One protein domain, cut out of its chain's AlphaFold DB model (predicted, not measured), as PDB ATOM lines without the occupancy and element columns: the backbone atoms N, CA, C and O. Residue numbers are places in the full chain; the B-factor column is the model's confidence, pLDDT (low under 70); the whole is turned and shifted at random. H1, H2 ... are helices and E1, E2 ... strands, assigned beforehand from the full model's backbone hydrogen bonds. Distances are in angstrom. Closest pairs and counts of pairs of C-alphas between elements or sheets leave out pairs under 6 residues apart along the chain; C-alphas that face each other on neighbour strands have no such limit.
ATOM      1  N   GLU A  18     372.835 340.456 371.549       85.25
ATOM      2  CA  GLU A  18     371.440 339.991 371.577       85.25
ATOM      3  C   GLU A  18     370.682 340.318 370.281       85.25
ATOM      4  O   GLU A  18     369.808 339.573 369.848       85.25
ATOM      5  N   ARG A  19     371.018 341.441 369.630       83.69
ATOM      6  CA  ARG A  19     370.412 341.828 368.356       83.69
ATOM      7  C   ARG A  19     371.014 341.054 367.186       83.69
ATOM      8  O   ARG A  19     370.264 340.671 366.298       83.69
ATOM      9  N   LEU A  20     372.327 340.838 367.189       84.12
ATOM     10  CA  LEU A  20     373.025 340.050 366.169       84.12
ATOM     11  C   LEU A  20     372.620 338.570 366.219       84.12
ATOM     12  O   LEU A  20     372.523 337.941 365.172       84.12
ATOM     13  N   ASP A  21     372.311 338.041 367.402       84.44
ATOM     14  CA  ASP A  21     371.832 336.666 367.570       84.44
ATOM     15  C   ASP A  21     370.431 336.466 366.968       84.44
ATOM     16  O   ASP A  21     370.134 335.415 366.403       84.44
ATOM     17  N   VAL A  22     369.562 337.481 367.056       85.38
ATOM     18  CA  VAL A  22     368.197 337.427 366.495       85.38
ATOM     19  C   VAL A  22     368.172 337.827 365.018       85.38
ATOM     20  O   VAL A  22     367.391 337.287 364.236       85.38
ATOM     21  N   ILE A  23     368.993 338.806 364.632       83.88
ATOM     22  CA  ILE A  23     369.054 339.379 363.286       83.88
ATOM     23  C   ILE A  23     370.532 339.497 362.882       83.88
ATOM     24  O   ILE A  23     371.128 340.566 363.029       83.88
ATOM     25  N   PRO A  24     371.135 338.423 362.345       82.12
ATOM     26  CA  PRO A  24     372.566 338.393 362.024       82.12
ATOM     27  C   PRO A  24     372.979 339.431 360.978       82.12
ATOM     28  O   PRO A  24     374.082 339.984 361.029       82.12
ATOM     29  N   ASP A  25     372.065 339.734 360.058       81.75
ATOM     30  CA  ASP A  25     372.270 340.655 358.937       81.75
ATOM     31  C   ASP A  25     371.961 342.120 359.295       81.75
ATOM     32  O   ASP A  25     371.873 342.973 358.413       81.75
ATOM     33  N   THR A  26     371.766 342.433 360.582       84.56
ATOM     34  CA  THR A  26     371.475 343.801 361.022       84.56
ATOM     35  C   THR A  26     372.690 344.716 360.846       84.56
ATOM     36  O   THR A  26     373.785 344.437 361.338       84.56
ATOM     37  N   GLU A  27     372.490 345.851 360.174       85.31
ATOM     38  CA  GLU A  27     373.511 346.903 360.019       85.31
ATOM     39  C   GLU A  27     373.289 348.087 360.980       85.31
ATOM     40  O   GLU A  27     374.049 349.059 360.990       85.31
ATOM     41  N   VAL A  28     372.227 348.051 361.792       87.56
ATOM     42  CA  VAL A  28     371.770 349.194 362.595       87.56
ATOM     43  C   VAL A  28     371.455 348.804 364.030       87.56
ATOM     44  O   VAL A  28     370.805 347.804 364.307       87.56
ATOM     45  N   CYS A  29     371.848 349.656 364.976       86.88
ATOM     46  CA  CYS A  29     371.528 349.452 366.385       86.88
ATOM     47  C   CYS A  29     370.026 349.629 366.670       86.88
ATOM     48  O   CYS A  29     369.289 350.279 365.922       86.88
ATOM     49  N   VAL A  30     369.582 349.130 367.829       85.31
ATOM     50  CA  VAL A  30     368.178 349.193 368.282       85.31
ATOM     51  C   VAL A  30     367.622 350.615 368.277       85.31
ATOM     52  O   VAL A  30     366.493 350.843 367.843       85.31
ATOM     53  N   ARG A  31     368.423 351.595 368.709       87.25
ATOM     54  CA  ARG A  31     368.002 353.002 368.767       87.25
ATOM     55  C   ARG A  31     367.737 353.570 367.376       87.25
ATOM     56  O   ARG A  31     366.699 354.194 367.167       87.25
ATOM     57  N   CYS A  32     368.650 353.349 366.431       85.94
ATOM     58  CA  CYS A  32     368.494 353.833 365.064       85.94
ATOM     59  C   CYS A  32     367.368 353.098 364.341       85.94
ATOM     60  O   CYS A  32     366.530 353.751 363.729       85.94
ATOM     61  N   SER A  33     367.278 351.776 364.511       85.25
ATOM     62  CA  SER A  33     366.186 350.960 363.978       85.25
ATOM     63  C   SER A  33     364.812 351.461 364.444       85.25
ATOM     64  O   SER A  33     363.906 351.614 363.630       85.25
ATOM     65  N   LYS A  34     364.668 351.828 365.727       85.19
ATOM     66  CA  LYS A  34     363.420 352.391 366.266       85.19
ATOM     67  C   LYS A  34     363.076 353.765 365.676       85.19
ATOM     68  O   LYS A  34     361.901 354.051 365.484       85.19
ATOM     69  N   LYS A  35     364.077 354.597 365.362       84.38
ATOM     70  CA  LYS A  35     363.869 355.911 364.725       84.38
ATOM     71  C   LYS A  35     363.408 355.801 363.269       84.38
ATOM     72  O   LYS A  35     362.554 356.573 362.858       84.38
ATOM     73  N   ILE A  36     363.953 354.850 362.506       81.75
ATOM     74  CA  ILE A  36     363.608 354.648 361.082       81.75
ATOM     75  C   ILE A  36     362.365 353.764 360.870       81.75
ATOM     76  O   ILE A  36     361.949 353.551 359.729       81.75
ATOM     77  N   GLY A  37     361.789 353.230 361.955       81.06
ATOM     78  CA  GLY A  37     360.626 352.341 361.910       81.06
ATOM     79  C   GLY A  37     360.946 350.907 361.477       81.06
ATOM     80  O   GLY A  37     360.084 350.236 360.921       81.06
ATOM     81  N   GLY A  38     362.171 350.436 361.712       79.75
ATOM     82  CA  GLY A  38     362.644 349.113 361.308       79.75
ATOM     83  C   GLY A  38     363.655 349.159 360.163       79.75
ATOM     84  O   GLY A  38     363.649 350.059 359.326       79.75
ATOM     85  N   GLU A  39     364.559 348.180 360.154       79.44
ATOM     86  CA  GLU A  39     365.645 348.071 359.167       79.44
ATOM     87  C   GLU A  39     365.265 347.271 357.913       79.44
ATOM     88  O   GLU A  39     365.999 347.286 356.933       79.44
ATOM     89  N   PHE A  40     364.121 346.586 357.935       80.31
ATOM     90  CA  PHE A  40     363.618 345.795 356.817       80.31
ATOM     91  C   PHE A  40     362.322 346.401 356.288       80.31
ATOM     92  O   PHE A  40     361.453 346.805 357.062       80.31
ATOM     93  N   GLU A  41     362.182 346.412 354.971       82.44
ATOM     94  CA  GLU A  41     360.945 346.685 354.250       82.44
ATOM     95  C   GLU A  41     360.294 345.386 353.779       82.44
ATOM     96  O   GLU A  41     360.950 344.375 353.519       82.44
ATOM     97  N   LEU A  42     358.968 345.422 353.675       83.31
ATOM     98  CA  LEU A  42     358.179 344.351 353.087       83.31
ATOM     99  C   LEU A  42     357.867 344.725 351.641       83.31
ATOM    100  O   LEU A  42     357.121 345.668 351.383       83.31
ATOM    101  N   LYS A  43     358.421 343.968 350.697       84.38
ATOM    102  CA  LYS A  43     358.059 344.058 349.288       84.38
ATOM    103  C   LYS A  43     356.918 343.088 349.017       84.38
ATOM    104  O   LYS A  43     357.108 341.872 349.038       84.38
ATOM    105  N   VAL A  44     355.734 343.636 348.772       86.69
ATOM    106  CA  VAL A  44     354.539 342.868 348.413       86.69
ATOM    107  C   VAL A  44     354.358 342.937 346.902       86.69
ATOM    108  O   VAL A  44     354.240 344.022 346.338       86.69
ATOM    109  N   THR A  45     354.350 341.782 346.244       83.94
ATOM    110  CA  THR A  45     354.065 341.663 344.811       83.94
ATOM    111  C   THR A  45     352.744 340.931 344.648       83.94
ATOM    112  O   THR A  45     352.604 339.811 345.132       83.94
ATOM    113  N   VAL A  46     351.778 341.570 343.990       83.38
ATOM    114  CA  VAL A  46     350.479 340.961 343.690       83.38
ATOM    115  C   VAL A  46     350.471 340.566 342.218       83.38
ATOM    116  O   VAL A  46     350.518 341.427 341.342       83.38
ATOM    117  N   GLY A  47     350.461 339.264 341.954       78.81
ATOM    118  CA  GLY A  47     350.356 338.685 340.618       78.81
ATOM    119  C   GLY A  47     348.920 338.261 340.318       78.81
ATOM    120  O   GLY A  47     348.206 337.794 341.200       78.81
ATOM    121  N   GLY A  48     348.479 338.416 339.071       73.88
ATOM    122  CA  GLY A  48     347.243 337.789 338.602       73.88
ATOM    123  C   GLY A  48     347.542 336.392 338.067       73.88
ATOM    124  O   GLY A  48     348.423 336.246 337.224       73.88
ATOM    125  N   THR A  49     346.794 335.370 338.482       70.62
ATOM    126  CA  THR A  49     346.951 333.983 337.990       70.62
ATOM    127  C   THR A  49     346.279 333.765 336.624       70.62
ATOM    128  O   THR A  49     345.608 332.759 336.381       70.62
ATOM    129  N   ALA A  50     346.406 334.737 335.720       71.94
ATOM    130  CA  ALA A  50     345.879 334.643 334.364       71.94
ATOM    131  C   ALA A  50     346.866 333.907 333.449       71.94
ATOM    132  O   ALA A  50     348.084 334.016 333.598       71.94
ATOM    133  N   LYS A  51     346.344 333.183 332.452       72.50
ATOM    134  CA  LYS A  51     347.185 332.634 331.380       72.50
ATOM    135  C   LYS A  51     347.889 333.785 330.648       72.50
ATOM    136  O   LYS A  51     347.240 334.805 330.398       72.50
ATOM    137  N   PRO A  52     349.164 333.624 330.252       69.62
ATOM    138  CA  PRO A  52     349.868 334.642 329.480       69.62
ATOM    139  C   PRO A  52     349.063 334.976 328.212       69.62
ATOM    140  O   PRO A  52     348.699 334.082 327.452       69.62
ATOM    141  N   GLY A  53     348.724 336.256 328.031       73.31
ATOM    142  CA  GLY A  53     347.898 336.747 326.917       73.31
ATOM    143  C   GLY A  53     346.384 336.815 327.172       73.31
ATOM    144  O   GLY A  53     345.647 337.263 326.297       73.31
ATOM    145  N   SER A  54     345.889 336.414 328.348       73.50
ATOM    146  CA  SER A  54     344.478 336.575 328.724       73.50
ATOM    147  C   SER A  54     344.257 337.833 329.568       73.50
ATOM    148  O   SER A  54     344.958 338.061 330.546       73.50
ATOM    149  N   LEU A  55     343.241 338.629 329.221       74.44
ATOM    150  CA  LEU A  55     342.849 339.848 329.948       74.44
ATOM    151  C   LEU A  55     342.009 339.579 331.212       74.44
ATOM    152  O   LEU A  55     341.713 340.507 331.960       74.44
ATOM    153  N   LYS A  56     341.584 338.332 331.451       74.19
ATOM    154  CA  LYS A  56     340.748 337.977 332.608       74.19
ATOM    155  C   LYS A  56     341.616 337.569 333.795       74.19
ATOM    156  O   LYS A  56     342.396 336.628 333.686       74.19
ATOM    157  N   ILE A  57     341.419 338.225 334.936       70.19
ATOM    158  CA  ILE A  57     342.054 337.862 336.208       70.19
ATOM    159  C   ILE A  57     341.146 336.861 336.930       70.19
ATOM    160  O   ILE A  57     340.035 337.204 337.323       70.19
ATOM    161  N   THR A  58     341.605 335.620 337.080       76.94
ATOM    162  CA  THR A  58     340.874 334.534 337.765       76.94
ATOM    163  C   THR A  58     341.217 334.402 339.248       76.94
ATOM    164  O   THR A  58     340.432 333.842 340.005       76.94
ATOM    165  N   GLY A  59     342.370 334.916 339.673       77.25
ATOM    166  CA  GLY A  59     342.831 334.877 341.055       77.25
ATOM    167  C   GLY A  59     344.010 335.818 341.276       77.25
ATOM    168  O   GLY A  59     344.614 336.309 340.318       77.25
ATOM    169  N   GLN A  60     344.312 336.083 342.546       78.75
ATOM    170  CA  GLN A  60     345.420 336.936 342.966       78.75
ATOM    171  C   GLN A  60     346.406 336.110 343.787       78.75
ATOM    172  O   GLN A  60     346.038 335.492 344.785       78.75
ATOM    173  N   GLU A  61     347.658 336.104 343.358       81.81
ATOM    174  CA  GLU A  61     348.786 335.573 344.106       81.81
ATOM    175  C   GLU A  61     349.472 336.728 344.831       81.81
ATOM    176  O   GLU A  61     349.768 337.761 344.229       81.81
ATOM    177  N   VAL A  62     349.728 336.567 346.129       84.62
ATOM    178  CA  VAL A  62     350.436 337.568 346.931       84.62
ATOM    179  C   VAL A  62     351.770 336.980 347.365       84.62
ATOM    180  O   VAL A  62     351.821 336.056 348.171       84.62
ATOM    181  N   SER A  63     352.857 337.539 346.843       83.62
ATOM    182  CA  SER A  63     354.224 337.200 347.233       83.62
ATOM    183  C   SER A  63     354.784 338.284 348.148       83.62
ATOM    184  O   SER A  63     354.904 339.442 347.743       83.62
ATOM    185  N   ILE A  64     355.139 337.914 349.380       88.75
ATOM    186  CA  ILE A  64     355.686 338.827 350.391       88.75
ATOM    187  C   ILE A  64     357.165 338.498 350.592       88.75
ATOM    188  O   ILE A  64     357.508 337.386 350.988       88.75
ATOM    189  N   GLN A  65     358.043 339.468 350.347       87.38
ATOM    190  CA  GLN A  65     359.483 339.337 350.564       87.38
ATOM    191  C   GLN A  65     359.964 340.379 351.577       87.38
ATOM    192  O   GLN A  65     359.627 341.556 351.470       87.38
ATOM    193  N   ARG A  66     360.774 339.960 352.556       84.81
ATOM    194  CA  ARG A  66     361.496 340.884 353.448       84.81
ATOM    195  C   ARG A  66     362.793 341.303 352.767       84.81
ATOM    196  O   ARG A  66     363.571 340.442 352.371       84.81
ATOM    197  N   GLN A  67     363.019 342.604 352.634       83.88
ATOM    198  CA  GLN A  67     364.239 343.163 352.056       83.88
ATOM    199  C   GLN A  67     364.853 344.174 353.032       83.88
ATOM    200  O   GLN A  67     364.107 344.927 353.657       83.88
ATOM    201  N   PRO A  68     366.182 344.203 353.218       80.50
ATOM    202  CA  PRO A  68     366.814 345.245 354.019       80.50
ATOM    203  C   PRO A  68     366.590 346.606 353.354       80.50
ATOM    204  O   PRO A  68     366.733 346.744 352.135       80.50
TER     205      PRO A  68
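What this domain is: This is residues 18 to 68 of the 72 residues of the protein "Transcriptional regulator, TraR/DksA family" of Chthoniobacter flavus Ellin428 (UniProt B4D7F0). The model is a long, narrow hairpin of two strands, E1 and E2, with two small helices, H1 and H2, loosely set at the end where E1 begins and E2 ends, and a long loop of residues 49 to 59 at the other end. The hairpin makes much of the length, and the helices form no compact head. The printed part has 51 residues, with two named helices followed by two named strands in the order H1, H2, E1, E2; the sheet has the order E1 - E2 and is antiparallel, and the class is mixed, helices and strands. The whole is extended, with a radius of gyration of the C-alphas of 17.6 A, and a rod in outline, spanning 49 by 21 by 13 A.

How they stand to each other: Begin with the hairpin of E1, residues 40 to 48, and E2, residues 60 to 68, whose directions stand at 160 degrees. Look at C-alphas 40 and 68, which face each other at 4.3 A, and then at C-alphas 48 and 60, which face each other at 4.8 A. Between the strands, N 43 and O 65 are within hydrogen-bond range at 2.8 A, and so are N 63 and O 45 at 2.9 A. Going back along the chain from E1, a tight link of 3 residues leads to H2, residues 30 to 36. H2 is apart from E2. Before it comes H1, residues 18 to 22, which is close to H2 but not clearly touching it; their closest C-alphas, those of Arg 19 and Val 30, are 7.7 A apart. H1 is apart from both E1 and E2. In H1 and H2 every O i to N i+4 pair is within hydrogen-bond range.

Where its parts are: Find C-alpha 40 at (363.618, 345.795, 356.817); from there E1 runs 25.8 A to C-alpha 48 at (347.243, 337.789, 338.602). E2 runs back over 25.5 A, from Gln 60 to Pro 68, whose C-alpha is at (366.814, 345.245, 354.019). H2 measures 10.1 A from Val 30 to Ile 36. H1 measures 6.6 A from Glu 18 to Val 22, and its first C-alpha is at (371.440, 339.991, 371.577).

The domain as a whole: The two C-alphas farthest apart are those of Glu 18 and Ser 54, at 50.7 A. The printed part has no cut. The link from E1 to E2, 11 residues, is long; the link from H1 to H2, 7 residues, is short. The mean pLDDT of the printed part is 81.3, and residue 52, in the link from E1 to E2, is the one printed residue under 70.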